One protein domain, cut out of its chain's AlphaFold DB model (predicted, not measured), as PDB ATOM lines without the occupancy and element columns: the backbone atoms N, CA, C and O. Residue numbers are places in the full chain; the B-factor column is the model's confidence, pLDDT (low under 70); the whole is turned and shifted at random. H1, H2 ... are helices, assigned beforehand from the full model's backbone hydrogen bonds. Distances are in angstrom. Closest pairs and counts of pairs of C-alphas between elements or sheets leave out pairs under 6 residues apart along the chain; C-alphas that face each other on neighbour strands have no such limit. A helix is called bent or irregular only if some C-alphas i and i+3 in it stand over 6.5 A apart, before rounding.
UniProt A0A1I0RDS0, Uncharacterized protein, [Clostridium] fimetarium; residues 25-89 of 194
ATOM      1  N   ILE A  25      -5.749 -20.959-100.181       82.25
ATOM      2  CA  ILE A  25      -6.158 -19.743 -99.471       82.25
ATOM      3  C   ILE A  25      -5.263 -19.426 -98.258       82.25
ATOM      4  O   ILE A  25      -5.071 -18.264 -97.912       82.25
ATOM      5  N   LEU A  26      -4.668 -20.439 -97.614       80.69
ATOM      6  CA  LEU A  26      -3.693 -20.238 -96.536       80.69
ATOM      7  C   LEU A  26      -2.355 -19.750 -97.069       80.69
ATOM      8  O   LEU A  26      -1.726 -18.884 -96.459       80.69
ATOM      9  N   LEU A  27      -1.940 -20.286 -98.216       82.81
ATOM     10  CA  LEU A  27      -0.737 -19.836 -98.901       82.81
ATOM     11  C   LEU A  27      -0.900 -18.377 -99.339       82.81
ATOM     12  O   LEU A  27       0.012 -17.585 -99.133       82.81
ATOM     13  N   GLU A  28      -2.078 -17.980 -99.822       84.81
ATOM     14  CA  GLU A  28      -2.404 -16.584-100.150       84.81
ATOM     15  C   GLU A  28      -2.393 -15.660 -98.919       84.81
ATOM     16  O   GLU A  28      -1.909 -14.525 -98.984       84.81
ATOM     17  N   ILE A  29      -2.879 -16.139 -97.767       82.81
ATOM     18  CA  ILE A  29      -2.822 -15.386 -96.506       82.81
ATOM     19  C   ILE A  29      -1.370 -15.105 -96.100       82.81
ATOM     20  O   ILE A  29      -1.099 -14.023 -95.575       82.81
ATOM     21  N   LEU A  30      -0.438 -16.023 -96.358       82.56
ATOM     22  CA  LEU A  30       0.978 -15.864 -96.010       82.56
ATOM     23  C   LEU A  30       1.806 -15.181 -97.110       82.56
ATOM     24  O   LEU A  30       2.787 -14.508 -96.794       82.56
ATOM     25  N   ALA A  31       1.389 -15.288 -98.370       84.06
ATOM     26  CA  ALA A  31       2.097 -14.726 -99.513       84.06
ATOM     27  C   ALA A  31       2.282 -13.203 -99.385       84.06
ATOM     28  O   ALA A  31       1.352 -12.460 -99.032       84.06
ATOM     29  N   GLY A  32       3.501 -12.736 -99.681       79.25
ATOM     30  CA  GLY A  32       3.858 -11.316 -99.679       79.25
ATOM     31  C   GLY A  32       4.024 -10.704 -98.285       79.25
ATOM     32  O   GLY A  32       3.981  -9.480 -98.147       79.25
ATOM     33  N   LYS A  33       4.134 -11.530 -97.237       82.00
ATOM     34  CA  LYS A  33       4.299 -11.103 -95.832       82.00
ATOM     35  C   LYS A  33       5.582 -11.636 -95.202       82.00
ATOM     36  O   LYS A  33       5.714 -11.615 -93.980       82.00
ATOM     37  N   GLU A  34       6.528 -12.073 -96.025       80.38
ATOM     38  CA  GLU A  34       7.798 -12.678 -95.622       80.38
ATOM     39  C   GLU A  34       8.608 -11.718 -94.734       80.38
ATOM     40  O   GLU A  34       9.114 -12.109 -93.686       80.38
ATOM     41  N   ASP A  35       8.623 -10.430 -95.088       86.06
ATOM     42  CA  ASP A  35       9.331  -9.385 -94.338       86.06
ATOM     43  C   ASP A  35       8.453  -8.657 -93.305       86.06
ATOM     44  O   ASP A  35       8.903  -7.728 -92.622       86.06
ATOM     45  N   MET A  36       7.177  -9.035 -93.182       87.19
ATOM     46  CA  MET A  36       6.236  -8.326 -92.323       87.19
ATOM     47  C   MET A  36       6.487  -8.656 -90.853       87.19
ATOM     48  O   MET A  36       6.501  -9.820 -90.455       87.19
ATOM     49  N   LYS A  37       6.614  -7.611 -90.026       88.69
ATOM     50  CA  LYS A  37       6.832  -7.747 -88.583       88.69
ATOM     51  C   LYS A  37       5.638  -7.317 -87.753       88.69
ATOM     52  O   LYS A  37       5.011  -6.289 -88.009       88.69
ATOM     53  N   VAL A  38       5.398  -8.056 -86.676       86.19
ATOM     54  CA  VAL A  38       4.456  -7.704 -85.613       86.19
ATOM     55  C   VAL A  38       5.234  -7.717 -84.304       86.19
ATOM     56  O   VAL A  38       5.832  -8.722 -83.947       86.19
ATOM     57  N   ASN A  39       5.271  -6.587 -83.595       86.88
ATOM     58  CA  ASN A  39       6.030  -6.429 -82.344       86.88
ATOM     59  C   ASN A  39       7.523  -6.821 -82.430       86.88
ATOM     60  O   ASN A  39       8.106  -7.228 -81.431       86.88
ATOM     61  N   GLY A  40       8.146  -6.655 -83.601       85.62
ATOM     62  CA  GLY A  40       9.579  -6.903 -83.812       85.62
ATOM     63  C   GLY A  40       9.930  -8.291 -84.352       85.62
ATOM     64  O   GLY A  40      11.056  -8.476 -84.806       85.62
ATOM     65  N   GLU A  41       8.970  -9.212 -84.392       86.19
ATOM     66  CA  GLU A  41       9.137 -10.585 -84.888       86.19
ATOM     67  C   GLU A  41       8.438 -10.761 -86.234       86.19
ATOM     68  O   GLU A  41       7.461 -10.056 -86.518       86.19
ATOM     69  N   TYR A  42       8.936 -11.673 -87.068       88.69
ATOM     70  CA  TYR A  42       8.380 -11.893 -88.398       88.69
ATOM     71  C   TYR A  42       7.085 -12.698 -88.304       88.69
ATOM     72  O   TYR A  42       6.977 -13.644 -87.532       88.69
ATOM     73  N   ILE A  43       6.090 -12.356 -89.125       86.38
ATOM     74  CA  ILE A  43       4.849 -13.143 -89.219       86.38
ATOM     75  C   ILE A  43       5.153 -14.586 -89.638       86.38
ATOM     76  O   ILE A  43       4.484 -15.510 -89.183       86.38
ATOM     77  N   TYR A  44       6.173 -14.780 -90.474       86.69
ATOM     78  CA  TYR A  44       6.574 -16.097 -90.958       86.69
ATOM     79  C   TYR A  44       7.047 -17.041 -89.839       86.69
ATOM     80  O   TYR A  44       6.845 -18.250 -89.950       86.69
ATOM     81  N   ASP A  45       7.562 -16.501 -88.726       87.81
ATOM     82  CA  ASP A  45       7.954 -17.282 -87.538       87.81
ATOM     83  C   ASP A  45       6.749 -17.975 -86.874       87.81
ATOM     84  O   ASP A  45       6.922 -18.895 -86.083       87.81
ATOM     85  N   TYR A  46       5.531 -17.539 -87.212       88.38
ATOM     86  CA  TYR A  46       4.256 -18.058 -86.714       88.38
ATOM     87  C   TYR A  46       3.477 -18.862 -87.766       88.38
ATOM     88  O   TYR A  46       2.293 -19.155 -87.581       88.38
ATOM     89  N   SER A  47       4.101 -19.160 -88.911       85.94
ATOM     90  CA  SER A  47       3.450 -19.804 -90.061       85.94
ATOM     91  C   SER A  47       2.847 -21.164 -89.713       85.94
ATOM     92  O   SER A  47       1.721 -21.447 -90.120       85.94
ATOM     93  N   ILE A  48       3.545 -21.967 -88.910       86.56
ATOM     94  CA  ILE A  48       3.062 -23.276 -88.459       86.56
ATOM     95  C   ILE A  48       1.816 -23.104 -87.589       86.56
ATOM     96  O   ILE A  48       0.782 -23.680 -87.914       86.56
ATOM     97  N   GLU A  49       1.843 -22.251 -86.558       88.56
ATOM     98  CA  GLU A  49       0.679 -22.030 -85.689       88.56
ATOM     99  C   GLU A  49      -0.548 -21.514 -86.463       88.56
ATOM    100  O   GLU A  49      -1.688 -21.841 -86.124       88.56
ATOM    101  N   ILE A  50      -0.330 -20.711 -87.511       86.81
ATOM    102  CA  ILE A  50      -1.395 -20.228 -88.398       86.81
ATOM    103  C   ILE A  50      -1.983 -21.383 -89.219       86.81
ATOM    104  O   ILE A  50      -3.207 -21.523 -89.270       86.81
ATOM    105  N   ILE A  51      -1.135 -22.213 -89.836       86.50
ATOM    106  CA  ILE A  51      -1.562 -23.373 -90.633       86.50
ATOM    107  C   ILE A  51      -2.317 -24.365 -89.746       86.50
ATOM    108  O   ILE A  51      -3.433 -24.755 -90.075       86.50
ATOM    109  N   GLU A  52      -1.774 -24.719 -88.584       87.50
ATOM    110  CA  GLU A  52      -2.420 -25.644 -87.653       87.50
ATOM    111  C   GLU A  52      -3.773 -25.116 -87.168       87.50
ATOM    112  O   GLU A  52      -4.749 -25.866 -87.100       87.50
ATOM    113  N   ALA A  53      -3.876 -23.825 -86.848       84.94
ATOM    114  CA  ALA A  53      -5.148 -23.231 -86.451       84.94
ATOM    115  C   ALA A  53      -6.187 -23.299 -87.580       84.94
ATOM    116  O   ALA A  53      -7.375 -23.477 -87.313       84.94
ATOM    117  N   ALA A  54      -5.747 -23.199 -88.830       84.50
ATOM    118  CA  ALA A  54      -6.604 -23.289 -90.002       84.50
ATOM    119  C   ALA A  54      -7.096 -24.703 -90.270       84.50
ATOM    120  O   ALA A  54      -8.298 -24.914 -90.419       84.50
ATOM    121  N   LEU A  55      -6.178 -25.670 -90.275       84.12
ATOM    122  CA  LEU A  55      -6.502 -27.074 -90.510       84.12
ATOM    123  C   LEU A  55      -7.413 -27.630 -89.406       84.12
ATOM    124  O   LEU A  55      -8.307 -28.420 -89.682       84.12
ATOM    125  N   ASN A  56      -7.262 -27.140 -88.171       84.25
ATOM    126  CA  ASN A  56      -8.139 -27.487 -87.051       84.25
ATOM    127  C   ASN A  56      -9.456 -26.685 -87.005       84.25
ATOM    128  O   ASN A  56     -10.190 -26.777 -86.020       84.25
ATOM    129  N   GLY A  57      -9.749 -25.850 -88.010       80.50
ATOM    130  CA  GLY A  57     -10.985 -25.062 -88.076       80.50
ATOM    131  C   GLY A  57     -11.117 -23.981 -86.995       80.50
ATOM    132  O   GLY A  57     -12.218 -23.508 -86.725       80.50
ATOM    133  N   LYS A  58     -10.010 -23.583 -86.355       82.06
ATOM    134  CA  LYS A  58      -9.981 -22.518 -85.336       82.06
ATOM    135  C   LYS A  58      -9.958 -21.119 -85.950       82.06
ATOM    136  O   LYS A  58     -10.265 -20.152 -85.254       82.06
ATOM    137  N   ILE A  59      -9.587 -21.002 -87.225       82.81
ATOM    138  CA  ILE A  59      -9.652 -19.753 -87.989       82.81
ATOM    139  C   ILE A  59     -10.549 -19.932 -89.211       82.81
ATOM    140  O   ILE A  59     -10.577 -20.991 -89.836       82.81
ATOM    141  N   VAL A  60     -11.294 -18.882 -89.542       80.75
ATOM    142  CA  VAL A  60     -12.201 -18.873 -90.690       80.75
ATOM    143  C   VAL A  60     -11.438 -18.346 -91.901       80.75
ATOM    144  O   VAL A  60     -10.928 -17.232 -91.870       80.75
ATOM    145  N   LEU A  61     -11.349 -19.141 -92.966       78.25
ATOM    146  CA  LEU A  61     -10.583 -18.811 -94.176       78.25
ATOM    147  C   LEU A  61     -11.397 -18.044 -95.228       78.25
ATOM    148  O   LEU A  61     -11.002 -17.967 -96.381       78.25
ATOM    149  N   ASP A  62     -12.524 -17.447 -94.849       76.81
ATOM    150  CA  ASP A  62     -13.440 -16.720 -95.743       76.81
ATOM    151  C   ASP A  62     -12.968 -15.292 -96.099       76.81
ATOM    152  O   ASP A  62     -13.747 -14.468 -96.577       76.81
ATOM    153  N   GLY A  63     -11.695 -14.973 -95.841       67.44
ATOM    154  CA  GLY A  63     -11.117 -13.643 -96.044       67.44
ATOM    155  C   GLY A  63     -11.374 -12.649 -94.904       67.44
ATOM    156  O   GLY A  63     -10.806 -11.558 -94.921       67.44
ATOM    157  N   SER A  64     -12.157 -13.010 -93.878       75.69
ATOM    158  CA  SER A  64     -12.342 -12.180 -92.674       75.69
ATOM    159  C   SER A  64     -11.209 -12.326 -91.645       75.69
ATOM    160  O   SER A  64     -11.138 -11.571 -90.670       75.69
ATOM    161  N   PHE A  65     -10.304 -13.287 -91.854       82.75
ATOM    162  CA  PHE A  65      -9.227 -13.597 -90.925       82.75
ATOM    163  C   PHE A  65      -8.237 -12.440 -90.752       82.75
ATOM    164  O   PHE A  65      -7.485 -12.070 -91.655       82.75
ATOM    165  N   ASN A  66      -8.177 -11.902 -89.532       84.56
ATOM    166  CA  ASN A  66      -7.206 -10.881 -89.165       84.56
ATOM    167  C   ASN A  66      -5.885 -11.511 -88.703       84.56
ATOM    168  O   ASN A  66      -5.651 -11.699 -87.505       84.56
ATOM    169  N   LEU A  67      -5.001 -11.764 -89.665       85.12
ATOM    170  CA  LEU A  67      -3.671 -12.332 -89.442       85.12
ATOM    171  C   LEU A  67      -2.845 -11.554 -88.402       85.12
ATOM    172  O   LEU A  67      -2.267 -12.144 -87.493       85.12
ATOM    173  N   ILE A  68      -2.823 -10.220 -88.481       85.69
ATOM    174  CA  ILE A  68      -2.042  -9.379 -87.556       85.69
ATOM    175  C   ILE A  68      -2.578  -9.514 -86.127       85.69
ATOM    176  O   ILE A  68      -1.809  -9.631 -85.171       85.69
ATOM    177  N   GLY A  69      -3.903  -9.485 -85.967       84.50
ATOM    178  CA  GLY A  69      -4.560  -9.666 -84.673       84.50
ATOM    179  C   GLY A  69      -4.296 -11.050 -84.082       84.50
ATOM    180  O   GLY A  69      -4.055 -11.172 -82.877       84.50
ATOM    181  N   PHE A  70      -4.267 -12.074 -84.932       87.06
ATOM    182  CA  PHE A  70      -3.949 -13.436 -84.532       87.06
ATOM    183  C   PHE A  70      -2.504 -13.559 -84.031       87.06
ATOM    184  O   PHE A  70      -2.295 -13.990 -82.898       87.06
ATOM    185  N   VAL A  71      -1.519 -13.055 -84.784       87.38
ATOM    186  CA  VAL A  71      -0.099 -13.057 -84.371       87.38
ATOM    187  C   VAL A  71       0.107 -12.299 -83.056       87.38
ATOM    188  O   VAL A  71       0.773 -12.795 -82.147       87.38
ATOM    189  N   ARG A  72      -0.542 -11.138 -82.876       85.19
ATOM    190  CA  ARG A  72      -0.508 -10.408 -81.591       85.19
ATOM    191  C   ARG A  72      -1.058 -11.235 -80.432       85.19
ATOM    192  O   ARG A  72      -0.566 -11.117 -79.311       85.19
ATOM    193  N   THR A  73      -2.087 -12.036 -80.689       85.19
ATOM    194  CA  THR A  73      -2.688 -12.913 -79.680       85.19
ATOM    195  C   THR A  73      -1.738 -14.047 -79.318       85.19
ATOM    196  O   THR A  73      -1.547 -14.297 -78.130       85.19
ATOM    197  N   ILE A  74      -1.065 -14.656 -80.303       86.69
ATOM    198  CA  ILE A  74      -0.021 -15.661 -80.055       86.69
ATOM    199  C   ILE A  74       1.089 -15.064 -79.184       86.69
ATOM    200  O   ILE A  74       1.389 -15.603 -78.122       86.69
ATOM    201  N   GLN A  75       1.641 -13.913 -79.569       87.25
ATOM    202  CA  GLN A  75       2.699 -13.232 -78.815       87.25
ATOM    203  C   GLN A  75       2.276 -12.886 -77.385       87.25
ATOM    204  O   GLN A  75       3.033 -13.076 -76.434       87.25
ATOM    205  N   LYS A  76       1.048 -12.384 -77.206       85.50
ATOM    206  CA  LYS A  76       0.505 -12.083 -75.877       85.50
ATOM    207  C   LYS A  76       0.366 -13.352 -75.037       85.50
ATOM    208  O   LYS A  76       0.686 -13.321 -73.852       85.50
ATOM    209  N   ASN A  77      -0.088 -14.449 -75.635       80.50
ATOM    210  CA  ASN A  77      -0.223 -15.726 -74.949       80.50
ATOM    211  C   ASN A  77       1.145 -16.297 -74.560       80.50
ATOM    212  O   ASN A  77       1.292 -16.685 -73.406       80.50
ATOM    213  N   LYS A  78       2.153 -16.248 -75.448       84.00
ATOM    214  CA  LYS A  78       3.543 -16.631 -75.133       84.00
ATOM    215  C   LYS A  78       4.061 -15.844 -73.918       84.00
ATOM    216  O   LYS A  78       4.417 -16.448 -72.910       84.00
ATOM    217  N   LYS A  79       3.913 -14.512 -73.916       81.69
ATOM    218  CA  LYS A  79       4.282 -13.658 -72.765       81.69
ATOM    219  C   LYS A  79       3.512 -13.974 -71.481       81.69
ATOM    220  O   LYS A  79       4.069 -13.897 -70.391       81.69
ATOM    221  N   LEU A  80       2.220 -14.289 -71.573       75.38
ATOM    222  CA  LEU A  80       1.419 -14.665 -70.402       75.38
ATOM    223  C   LEU A  80       1.842 -16.020 -69.835       75.38
ATOM    224  O   LEU A  80       1.817 -16.190 -68.617       75.38
ATOM    225  N   VAL A  81       2.211 -16.972 -70.693       76.75
ATOM    226  CA  VAL A  81       2.764 -18.266 -70.280       76.75
ATOM    227  C   VAL A  81       4.105 -18.050 -69.589       76.75
ATOM    228  O   VAL A  81       4.245 -18.457 -68.440       76.75
ATOM    229  N   GLU A  82       5.026 -17.306 -70.205       73.62
ATOM    230  CA  GLU A  82       6.314 -16.936 -69.603       73.62
ATOM    231  C   GLU A  82       6.133 -16.252 -68.244       73.62
ATOM    232  O   GLU A  82       6.764 -16.635 -67.260       73.62
ATOM    233  N   TYR A  83       5.215 -15.286 -68.144       70.38
ATOM    234  CA  TYR A  83       4.935 -14.597 -66.886       70.38
ATOM    235  C   TYR A  83       4.352 -15.534 -65.824       70.38
ATOM    236  O   TYR A  83       4.695 -15.430 -64.648       70.38
ATOM    237  N   LYS A  84       3.470 -16.465 -66.208       70.44
ATOM    238  CA  LYS A  84       2.932 -17.476 -65.287       70.44
ATOM    239  C   LYS A  84       4.022 -18.432 -64.807       70.44
ATOM    240  O   LYS A  84       4.035 -18.743 -63.619       70.44
ATOM    241  N   VAL A  85       4.926 -18.860 -65.686       67.50
ATOM    242  CA  VAL A  85       6.086 -19.694 -65.337       67.50
ATOM    243  C   VAL A  85       6.995 -18.937 -64.368       67.50
ATOM    244  O   VAL A  85       7.226 -19.406 -63.257       67.50
ATOM    245  N   ALA A  86       7.386 -17.708 -64.706       64.62
ATOM    246  CA  ALA A  86       8.190 -16.854 -63.836       64.62
ATOM    247  C   ALA A  86       7.523 -16.620 -62.471       64.62
ATOM    248  O   ALA A  86       8.184 -16.668 -61.435       64.62
ATOM    249  N   ARG A  87       6.200 -16.417 -62.435       65.19
ATOM    250  CA  ARG A  87       5.443 -16.269 -61.185       65.19
ATOM    251  C   ARG A  87       5.451 -17.543 -60.336       65.19
ATOM    252  O   ARG A  87       5.533 -17.435 -59.119       65.19
ATOM    253  N   LYS A  88       5.380 -18.731 -60.943       66.62
ATOM    254  CA  LYS A  88       5.507 -20.004 -60.213       66.62
ATOM    255  C   LYS A  88       6.910 -20.173 -59.619       66.62
ATOM    256  O   LYS A  88       7.017 -20.532 -58.456       66.62
ATOM    257  N   CYS A  89       7.962 -19.845 -60.371       59.22
ATOM    258  CA  CYS A  89       9.350 -19.970 -59.909       59.22
ATOM    259  C   CYS A  89       9.737 -18.948 -58.824       59.22
ATOM    260  O   CYS A  89      10.649 -19.194 -58.043       59.22
TER     261      CYS A  89
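This is residues 25 to 89 of the 194 residues of an uncharacterized protein of [Clostridium] fimetarium (UniProt A0A1I0RDS0). A small body, made of the helical hairpin of H1 and H2, two long links and residues 67 to 75 of H3, has one arm: residues 76 to 89 of H3 stick out of it. The printed part has 65 residues with three named helices, H1, H2 and H3 in chain order, and no named strand; its class is all helix. It is only just loose, close to compact, with a radius of gyration of the C-alphas of 13.2 A, and spans 42 by 26 by 17 A.

H1, residues 25 to 30, and H2, residues 43 to 55, touch as a helical hairpin, opposite ways at a shallow tilt of 19 degrees; their closest C-alphas, of Leu 26 and Ile 51, are 7.0 A apart. H3, residues 67 to 89, is close to H2 but not clearly touching, about perpendicular at 82 degrees; the closest C-alphas, of Ile 43 and Val 71, are 6.9 A apart. Every O i to N i+4 pair is within hydrogen-bond range in H1 and H3, and 6 of 9 in H2.

H1 begins at C-alpha 25 (-6.158, -19.743, -99.471). H2 is 18.0 A long and irregular: C-alphas 45 and 48 are 7.8 A apart. H3, 33.2 A long, ends at C-alpha 89 (9.350, -19.970, -59.909).

The printed part has no cut, and both links are long. Residues 63 and 85 to 89 have pLDDT under 70.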